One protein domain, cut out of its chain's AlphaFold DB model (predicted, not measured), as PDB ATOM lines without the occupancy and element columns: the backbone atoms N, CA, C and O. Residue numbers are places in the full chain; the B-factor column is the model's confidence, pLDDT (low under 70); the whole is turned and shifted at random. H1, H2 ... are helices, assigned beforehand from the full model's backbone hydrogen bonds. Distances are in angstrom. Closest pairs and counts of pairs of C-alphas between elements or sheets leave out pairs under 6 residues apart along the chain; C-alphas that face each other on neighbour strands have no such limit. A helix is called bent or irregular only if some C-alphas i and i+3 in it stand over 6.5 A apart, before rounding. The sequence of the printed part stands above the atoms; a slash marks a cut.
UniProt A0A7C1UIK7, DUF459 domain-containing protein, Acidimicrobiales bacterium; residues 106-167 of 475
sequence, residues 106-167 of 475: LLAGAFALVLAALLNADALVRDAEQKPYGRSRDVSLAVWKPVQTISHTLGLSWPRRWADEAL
ATOM      1  N   LEU A 106      98.207  25.293  40.500       69.00
ATOM      2  CA  LEU A 106      99.104  24.856  39.423       69.00
ATOM      3  C   LEU A 106      99.517  26.012  38.498       69.00
ATOM      4  O   LEU A 106     100.693  26.122  38.162       69.00
ATOM      5  N   LEU A 107      98.588  26.903  38.130       69.56
ATOM      6  CA  LEU A 107      98.906  28.104  37.343       69.56
ATOM      7  C   LEU A 107      99.818  29.077  38.104       69.56
ATOM      8  O   LEU A 107     100.772  29.584  37.522       69.56
ATOM      9  N   ALA A 108      99.572  29.303  39.398       71.12
ATOM     10  CA  ALA A 108     100.430  30.136  40.238       71.12
ATOM     11  C   ALA A 108     101.836  29.531  40.397       71.12
ATOM     12  O   ALA A 108     102.822  30.255  40.299       71.12
ATOM     13  N   GLY A 109     101.940  28.208  40.566       73.38
ATOM     14  CA  GLY A 109     103.220  27.496  40.604       73.38
ATOM     15  C   GLY A 109     103.984  27.578  39.280       73.38
ATOM     16  O   GLY A 109     105.170  27.892  39.277       73.38
ATOM     17  N   ALA A 110     103.309  27.373  38.144       71.56
ATOM     18  CA  ALA A 110     103.917  27.523  36.822       71.56
ATOM     19  C   ALA A 110     104.394  28.965  36.567       71.56
ATOM     20  O   ALA A 110     105.511  29.167  36.096       71.56
ATOM     21  N   PHE A 111     103.590  29.967  36.937       76.81
ATOM     22  CA  PHE A 111     103.977  31.375  36.853       76.81
ATOM     23  C   PHE A 111     105.186  31.693  37.746       76.81
ATOM     24  O   PHE A 111     106.127  32.333  37.287       76.81
ATOM     25  N   ALA A 112     105.208  31.190  38.985       74.94
ATOM     26  CA  ALA A 112     106.336  31.361  39.898       74.94
ATOM     27  C   ALA A 112     107.629  30.712  39.370       74.94
ATOM     28  O   ALA A 112     108.699  31.293  39.525       74.94
ATOM     29  N   LEU A 113     107.547  29.554  38.702       80.25
ATOM     30  CA  LEU A 113     108.699  28.909  38.062       80.25
ATOM     31  C   LEU A 113     109.217  29.697  36.847       80.25
ATOM     32  O   LEU A 113     110.428  29.833  36.692       80.25
ATOM     33  N   VAL A 114     108.328  30.249  36.014       80.06
ATOM     34  CA  VAL A 114     108.716  31.116  34.883       80.06
ATOM     35  C   VAL A 114     109.353  32.411  35.384       80.06
ATOM     36  O   VAL A 114     110.408  32.804  34.889       80.06
ATOM     37  N   LEU A 115     108.762  33.044  36.402       78.19
ATOM     38  CA  LEU A 115     109.324  34.232  37.040       78.19
ATOM     39  C   LEU A 115     110.694  33.924  37.654       78.19
ATOM     40  O   LEU A 115     111.647  34.649  37.394       78.19
ATOM     41  N   ALA A 116     110.829  32.818  38.390       76.75
ATOM     42  CA  ALA A 116     112.114  32.379  38.922       76.75
ATOM     43  C   ALA A 116     113.148  32.192  37.800       76.75
ATOM     44  O   ALA A 116     114.234  32.752  37.901       76.75
ATOM     45  N   ALA A 117     112.819  31.491  36.710       77.38
ATOM     46  CA  ALA A 117     113.731  31.302  35.580       77.38
ATOM     47  C   ALA A 117     114.197  32.633  34.956       77.38
ATOM     48  O   ALA A 117     115.381  32.774  34.662       77.38
ATOM     49  N   LEU A 118     113.307  33.626  34.826       80.06
ATOM     50  CA  LEU A 118     113.659  34.970  34.350       80.06
ATOM     51  C   LEU A 118     114.594  35.697  35.330       80.06
ATOM     52  O   LEU A 118     115.668  36.135  34.920       80.06
ATOM     53  N   LEU A 119     114.257  35.740  36.627       79.56
ATOM     54  CA  LEU A 119     115.114  36.322  37.677       79.56
ATOM     55  C   LEU A 119     116.487  35.614  37.786       79.56
ATOM     56  O   LEU A 119     117.439  36.180  38.313       79.56
ATOM     57  N   ASN A 120     116.590  34.356  37.336       82.50
ATOM     58  CA  ASN A 120     117.785  33.501  37.422       82.50
ATOM     59  C   ASN A 120     118.571  33.407  36.097       82.50
ATOM     60  O   ASN A 120     119.571  32.687  36.056       82.50
ATOM     61  N   ALA A 121     118.141  34.069  35.017       79.50
ATOM     62  CA  ALA A 121     118.592  33.745  33.660       79.50
ATOM     63  C   ALA A 121     120.124  33.804  33.474       79.50
ATOM     64  O   ALA A 121     120.704  32.879  32.907       79.50
ATOM     65  N   ASP A 122     120.792  34.813  34.044       75.62
ATOM     66  CA  ASP A 122     122.259  34.946  34.007       75.62
ATOM     67  C   ASP A 122     122.992  33.798  34.722       75.62
ATOM     68  O   ASP A 122     124.100  33.430  34.343       75.62
ATOM     69  N   ALA A 123     122.411  33.219  35.777       78.00
ATOM     70  CA  ALA A 123     122.990  32.060  36.457       78.00
ATOM     71  C   ALA A 123     122.776  30.766  35.651       78.00
ATOM     72  O   ALA A 123     123.671  29.927  35.589       78.00
ATOM     73  N   LEU A 124     121.621  30.628  34.990       83.75
ATOM     74  CA  LEU A 124     121.283  29.467  34.158       83.75
ATOM     75  C   LEU A 124     122.107  29.409  32.862       83.75
ATOM     76  O   LEU A 124     122.497  28.320  32.438       83.75
ATOM     77  N   VAL A 125     122.413  30.561  32.255       81.19
ATOM     78  CA  VAL A 125     123.344  30.633  31.117       81.19
ATOM     79  C   VAL A 125     124.768  30.313  31.569       81.19
ATOM     80  O   VAL A 125     125.380  29.433  30.972       81.19
ATOM     81  N   ARG A 126     125.268  30.902  32.666       79.62
ATOM     82  CA  ARG A 126     126.616  30.593  33.189       79.62
ATOM     83  C   ARG A 126     126.800  29.111  33.540       79.62
ATOM     84  O   ARG A 126     127.802  28.522  33.149       79.62
ATOM     85  N   ASP A 127     125.826  28.475  34.193       79.62
ATOM     86  CA  ASP A 127     125.839  27.022  34.452       79.62
ATOM     87  C   ASP A 127     125.807  26.195  33.148       79.62
ATOM     88  O   ASP A 127     126.439  25.145  33.041       79.62
ATOM     89  N   ALA A 128     125.107  26.667  32.112       82.06
ATOM     90  CA  ALA A 128     125.133  26.034  30.797       82.06
ATOM     91  C   ALA A 128     126.472  26.219  30.057       82.06
ATOM     92  O   ALA A 128     126.884  25.315  29.332       82.06
ATOM     93  N   GLU A 129     127.167  27.340  30.251       72.50
ATOM     94  CA  GLU A 129     128.481  27.628  29.658       72.50
ATOM     95  C   GLU A 129     129.626  26.897  30.375       72.50
ATOM     96  O   GLU A 129     130.604  26.521  29.730       72.50
ATOM     97  N   GLN A 130     129.477  26.600  31.669       80.75
ATOM     98  CA  GLN A 130     130.413  25.776  32.445       80.75
ATOM     99  C   GLN A 130     130.332  24.273  32.125       80.75
ATOM    100  O   GLN A 130     131.219  23.512  32.512       80.75
ATOM    101  N   LYS A 131     129.298  23.814  31.406       76.00
ATOM    102  CA  LYS A 131     129.174  22.395  31.034       76.00
ATOM    103  C   LYS A 131     130.198  21.997  29.960       76.00
ATOM    104  O   LYS A 131     130.476  22.793  29.055       76.00
ATOM    105  N   PRO A 132     130.711  20.751  29.997       68.88
ATOM    106  CA  PRO A 132     131.497  20.189  28.902       68.88
ATOM    107  C   PRO A 132     130.761  20.304  27.563       68.88
ATOM    108  O   PRO A 132     129.529  20.226  27.510       68.88
ATOM    109  N   TYR A 133     131.511  20.497  26.477       50.78
ATOM    110  CA  TYR A 133     130.934  20.616  25.140       50.78
ATOM    111  C   TYR A 133     130.202  19.335  24.721       50.78
ATOM    112  O   TYR A 133     130.657  18.217  24.958       50.78
ATOM    113  N   GLY A 134     129.042  19.511  24.088       73.31
ATOM    114  CA  GLY A 134     128.174  18.421  23.667       73.31
ATOM    115  C   GLY A 134     126.703  18.828  23.665       73.31
ATOM    116  O   GLY A 134     126.318  19.877  24.182       73.31
ATOM    117  N   ARG A 135     125.850  17.944  23.132       75.62
ATOM    118  CA  ARG A 135     124.424  18.229  22.879       75.62
ATOM    119  C   ARG A 135     123.644  18.731  24.101       75.62
ATOM    120  O   ARG A 135     122.673  19.458  23.930       75.62
ATOM    121  N   SER A 136     124.033  18.349  25.319       67.25
ATOM    122  CA  SER A 136     123.405  18.831  26.558       67.25
ATOM    123  C   SER A 136     123.669  20.319  26.810       67.25
ATOM    124  O   SER A 136     122.743  21.037  27.194       67.25
ATOM    125  N   ARG A 137     124.895  20.797  26.558       81.00
ATOM    126  CA  ARG A 137     125.260  22.216  26.621       81.00
ATOM    127  C   ARG A 137     124.576  23.001  25.510       81.00
ATOM    128  O   ARG A 137     123.919  23.990  25.814       81.00
ATOM    129  N   ASP A 138     124.633  22.528  24.268       75.44
ATOM    130  CA  ASP A 138     124.053  23.244  23.122       75.44
ATOM    131  C   ASP A 138     122.538  23.444  23.280       75.44
ATOM    132  O   ASP A 138     122.030  24.549  23.096       75.44
ATOM    133  N   VAL A 139     121.817  22.398  23.706       83.25
ATOM    134  CA  VAL A 139     120.381  22.484  24.012       83.25
ATOM    135  C   VAL A 139     120.121  23.402  25.209       83.25
ATOM    136  O   VAL A 139     119.187  24.196  25.161       83.25
ATOM    137  N   SER A 140     120.952  23.352  26.259       82.00
ATOM    138  CA  SER A 140     120.815  24.267  27.404       82.00
ATOM    139  C   SER A 140     120.994  25.730  26.980       82.00
ATOM    140  O   SER A 140     120.181  26.572  27.344       82.00
ATOM    141  N   LEU A 141     122.004  26.045  26.167       83.56
ATOM    142  CA  LEU A 141     122.260  27.406  25.689       83.56
ATOM    143  C   LEU A 141     121.180  27.891  24.716       83.56
ATOM    144  O   LEU A 141     120.750  29.038  24.818       83.56
ATOM    145  N   ALA A 142     120.686  27.024  23.829       82.12
ATOM    146  CA  ALA A 142     119.573  27.340  22.935       82.12
ATOM    147  C   ALA A 142     118.261  27.636  23.690       82.12
ATOM    148  O   ALA A 142     117.443  28.417  23.208       82.12
ATOM    149  N   VAL A 143     118.066  27.043  24.874       86.00
ATOM    150  CA  VAL A 143     116.922  27.320  25.757       86.00
ATOM    151  C   VAL A 143     117.148  28.580  26.599       86.00
ATOM    152  O   VAL A 143     116.250  29.414  26.689       86.00
ATOM    153  N   TRP A 144     118.327  28.754  27.205       88.38
ATOM    154  CA  TRP A 144     118.551  29.824  28.182       88.38
ATOM    155  C   TRP A 144     118.943  31.174  27.577       88.38
ATOM    156  O   TRP A 144     118.543  32.193  28.136       88.38
ATOM    157  N   LYS A 145     119.637  31.235  26.428       81.38
ATOM    158  CA  LYS A 145     120.008  32.527  25.813       81.38
ATOM    159  C   LYS A 145     118.788  33.393  25.439       81.38
ATOM    160  O   LYS A 145     118.782  34.559  25.822       81.38
ATOM    161  N   PRO A 146     117.705  32.868  24.825       82.69
ATOM    162  CA  PRO A 146     116.487  33.654  24.601       82.69
ATOM    163  C   PRO A 146     115.818  34.137  25.900       82.69
ATOM    164  O   PRO A 146     115.304  35.253  25.954       82.69
ATOM    165  N   VAL A 147     115.848  33.322  26.962       78.06
ATOM    166  CA  VAL A 147     115.307  33.684  28.288       78.06
ATOM    167  C   VAL A 147     116.140  34.796  28.934       78.06
ATOM    168  O   VAL A 147     115.574  35.717  29.520       78.06
ATOM    169  N   GLN A 148     117.465  34.760  28.769       81.56
ATOM    170  CA  GLN A 148     118.376  35.826  29.182       81.56
ATOM    171  C   GLN A 148     118.080  37.127  28.431       81.56
ATOM    172  O   GLN A 148     117.857  38.144  29.080       81.56
ATOM    173  N   THR A 149     117.966  37.100  27.097       74.69
ATOM    174  CA  THR A 149     117.605  38.291  26.305       74.69
ATOM    175  C   THR A 149     116.295  38.921  26.788       74.69
ATOM    176  O   THR A 149     116.232  40.134  26.972       74.69
ATOM    177  N   ILE A 150     115.262  38.115  27.060       73.62
ATOM    178  CA  ILE A 150     113.973  38.611  27.571       73.62
ATOM    179  C   ILE A 150     114.114  39.185  28.990       73.62
ATOM    180  O   ILE A 150     113.547  40.237  29.272       73.62
ATOM    181  N   SER A 151     114.875  38.534  29.875       76.31
ATOM    182  CA  SER A 151     115.083  39.005  31.253       76.31
ATOM    183  C   SER A 151     115.823  40.348  31.307       76.31
ATOM    184  O   SER A 151     115.367  41.263  31.993       76.31
ATOM    185  N   HIS A 152     116.889  40.500  30.511       73.44
ATOM    186  CA  HIS A 152     117.618  41.764  30.338       73.44
ATOM    187  C   HIS A 152     116.720  42.862  29.759       73.44
ATOM    188  O   HIS A 152     116.645  43.949  30.324       73.44
ATOM    189  N   THR A 153     115.944  42.559  28.711       69.94
ATOM    190  CA  THR A 153     115.000  43.520  28.097       69.94
ATOM    191  C   THR A 153     113.918  44.015  29.074       69.94
ATOM    192  O   THR A 153     113.347  45.084  28.873       69.94
ATOM    193  N   LEU A 154     113.621  43.250  30.131       70.56
ATOM    194  CA  LEU A 154     112.613  43.581  31.144       70.56
ATOM    195  C   LEU A 154     113.211  44.074  32.478       70.56
ATOM    196  O   LEU A 154     112.452  44.311  33.418       70.56
ATOM    197  N   GLY A 155     114.539  44.194  32.600       59.97
ATOM    198  CA  GLY A 155     115.219  44.587  33.846       59.97
ATOM    199  C   GLY A 155     115.060  43.592  35.009       59.97
ATOM    200  O   GLY A 155     115.291  43.937  36.168       59.97
ATOM    201  N   LEU A 156     114.648  42.350  34.734       69.38
ATOM    202  CA  LEU A 156     114.246  41.380  35.762       69.38
ATOM    203  C   LEU A 156     115.426  40.691  36.471       69.38
ATOM    204  O   LEU A 156     115.216  39.963  37.435       69.38
ATOM    205  N   SER A 157     116.670  40.924  36.057       65.81
ATOM    206  CA  SER A 157     117.863  40.401  36.741       65.81
ATOM    207  C   SER A 157     118.173  41.124  38.067       65.81
ATOM    208  O   SER A 157     118.766  40.527  38.971       65.81
ATOM    209  N   TRP A 158     117.734  42.380  38.228       62.97
ATOM    210  CA  TRP A 158     118.103  43.252  39.356       62.97
ATOM    211  C   TRP A 158     117.751  42.720  40.766       62.97
ATOM    212  O   TRP A 158     118.642  42.713  41.619       62.97
ATOM    213  N   PRO A 159     116.538  42.189  41.051       66.94
ATOM    214  CA  PRO A 159     116.178  41.759  42.409       66.94
ATOM    215  C   PRO A 159     117.029  40.596  42.934       66.94
ATOM    216  O   PRO A 159     117.209  40.448  44.142       66.94
ATOM    217  N   ARG A 160     117.546  39.755  42.029       58.12
ATOM    218  CA  ARG A 160     118.429  38.646  42.392       58.12
ATOM    219  C   ARG A 160     119.849  39.131  42.672       58.12
ATOM    220  O   ARG A 160     120.436  38.675  43.645       58.12
ATOM    221  N   ARG A 161     120.361  40.074  41.870       60.47
ATOM    222  CA  ARG A 161     121.689  40.682  42.069       60.47
ATOM    223  C   ARG A 161     121.797  41.313  43.465       60.47
ATOM    224  O   ARG A 161     122.714  40.971  44.196       60.47
ATOM    225  N   TRP A 162     120.784  42.076  43.895       65.12
ATOM    226  CA  TRP A 162     120.718  42.619  45.264       65.12
ATOM    227  C   TRP A 162     120.741  41.534  46.358       65.12
ATOM    228  O   TRP A 162     121.392  41.698  47.386       65.12
ATOM    229  N   ALA A 163     120.045  40.411  46.150       56.44
ATOM    230  CA  ALA A 163     120.007  39.316  47.121       56.44
ATOM    231  C   ALA A 163     121.325  38.522  47.185       56.44
ATOM    232  O   ALA A 163     121.697  38.050  48.258       56.44
ATOM    233  N   ASP A 164     122.027  38.370  46.060       58.69
ATOM    234  CA  ASP A 164     123.358  37.757  46.010       58.69
ATOM    235  C   ASP A 164     124.414  38.695  46.645       58.69
ATOM    236  O   ASP A 164     125.232  38.237  47.446       58.69
ATOM    237  N   GLU A 165     124.317  40.010  46.422       59.97
ATOM    238  CA  GLU A 165     125.178  41.046  47.020       59.97
ATOM    239  C   GLU A 165     124.985  41.174  48.544       59.97
ATOM    240  O   GLU A 165     125.955  41.134  49.301       59.97
ATOM    241  N   ALA A 166     123.737  41.171  49.032       56.16
ATOM    242  CA  ALA A 166     123.419  41.115  50.465       56.16
ATOM    243  C   ALA A 166     123.897  39.819  51.163       56.16
ATOM    244  O   ALA A 166     123.908  39.742  52.393       56.16
ATOM    245  N   LEU A 167     124.283  38.796  50.392       64.00
ATOM    246  CA  LEU A 167     124.832  37.522  50.867       64.00
ATOM    247  C   LEU A 167     126.332  37.360  50.558       64.00
ATOM    248  O   LEU A 167     126.864  36.262  50.736       64.00
TER     249      LEU A 167
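What this domain is: This is residues 106 to 167 of the 475 residues of the protein "DUF459 domain-containing protein" of Acidimicrobiales bacterium (UniProt A0A7C1UIK7). A helical hairpin, H2 and H3, makes the body, and two helices spread from its open end towards opposite sides, roughly as a T: H1 leads into H2, and H4 follows H3. Residues 106 to 113 of H1 and residues 162 to 167, of which 162 to 165 belong to H4, stick out as two free arms. The printed part has 62 residues with four named helices, H1, H2, H3 and H4 in that order, and no named strand; the class is all helix. It is only just compact, close to loose, with a radius of gyration of the C-alphas of 12.7 A, and it spans 32 by 31 by 21 A.

Where its parts are: H1 is residues 106 to 119, 19.8 A from first to last C-alpha, and C-alpha 106 is at (99.104, 24.856, 39.423). H2 is residues 121 to 129, 12.3 A long. H3, residues 135 to 153, is the longest helix at 27.5 A, from C-alpha 135 at (124.424, 18.229, 22.879). It has a kink of 26 degrees near residue 143 and is neither bent nor irregular, but only just: C-alphas 143 and 146 are 6.5 A apart. H4 is residues 158 to 165, 10.7 A long, and C-alpha 165 is at (125.178, 41.046, 47.020).

How they stand to each other: H2 and H3 form a helical hairpin and touch at a shallow tilt of 24 degrees, opposite ways; their closest C-alphas are those of Ala 121 and Gln 148, 4.9 A apart. H1, with residues 117 to 119 alone, touches residues 147 to 151 of H3, about perpendicular at 87 degrees; the closest C-alphas are those of Leu 118 and Ser 151, 5.3 A apart. H1 and H2 are close but not clearly touching, with the closest C-alphas, of Ala 117 and Leu 124, 7.9 A apart; they are only just about perpendicular, at 70.1 degrees. H1, with residue 119 alone, only just touches H4, with 3 pairs of C-alphas within 8 A, the closest being those of Leu 119 and Arg 160 at 6.2 A. These two run the same way at a steep tilt of 68 degrees, only just short of about perpendicular. H4 is apart from both H2 and H3. The helix packing is only just mostly crossed, with 1 of 3 touching pairs at a shallow tilt. In H1, H2 and H4 every O i to N i+4 pair is within hydrogen-bond range; in H3 13 of 15 are.

The domain as a whole: The two C-alphas farthest apart are those of Arg 135 and Ala 166, at 35.9 A. Without the stretches that stand free, the body has 48 residues and spans 32 by 17 by 15 A. The printed part has no cut, and the three links are tight. The mean pLDDT of the printed part is 73.8; residues 106 to 107, 132 to 133, 136, 153 and 155 to 167 are under 70.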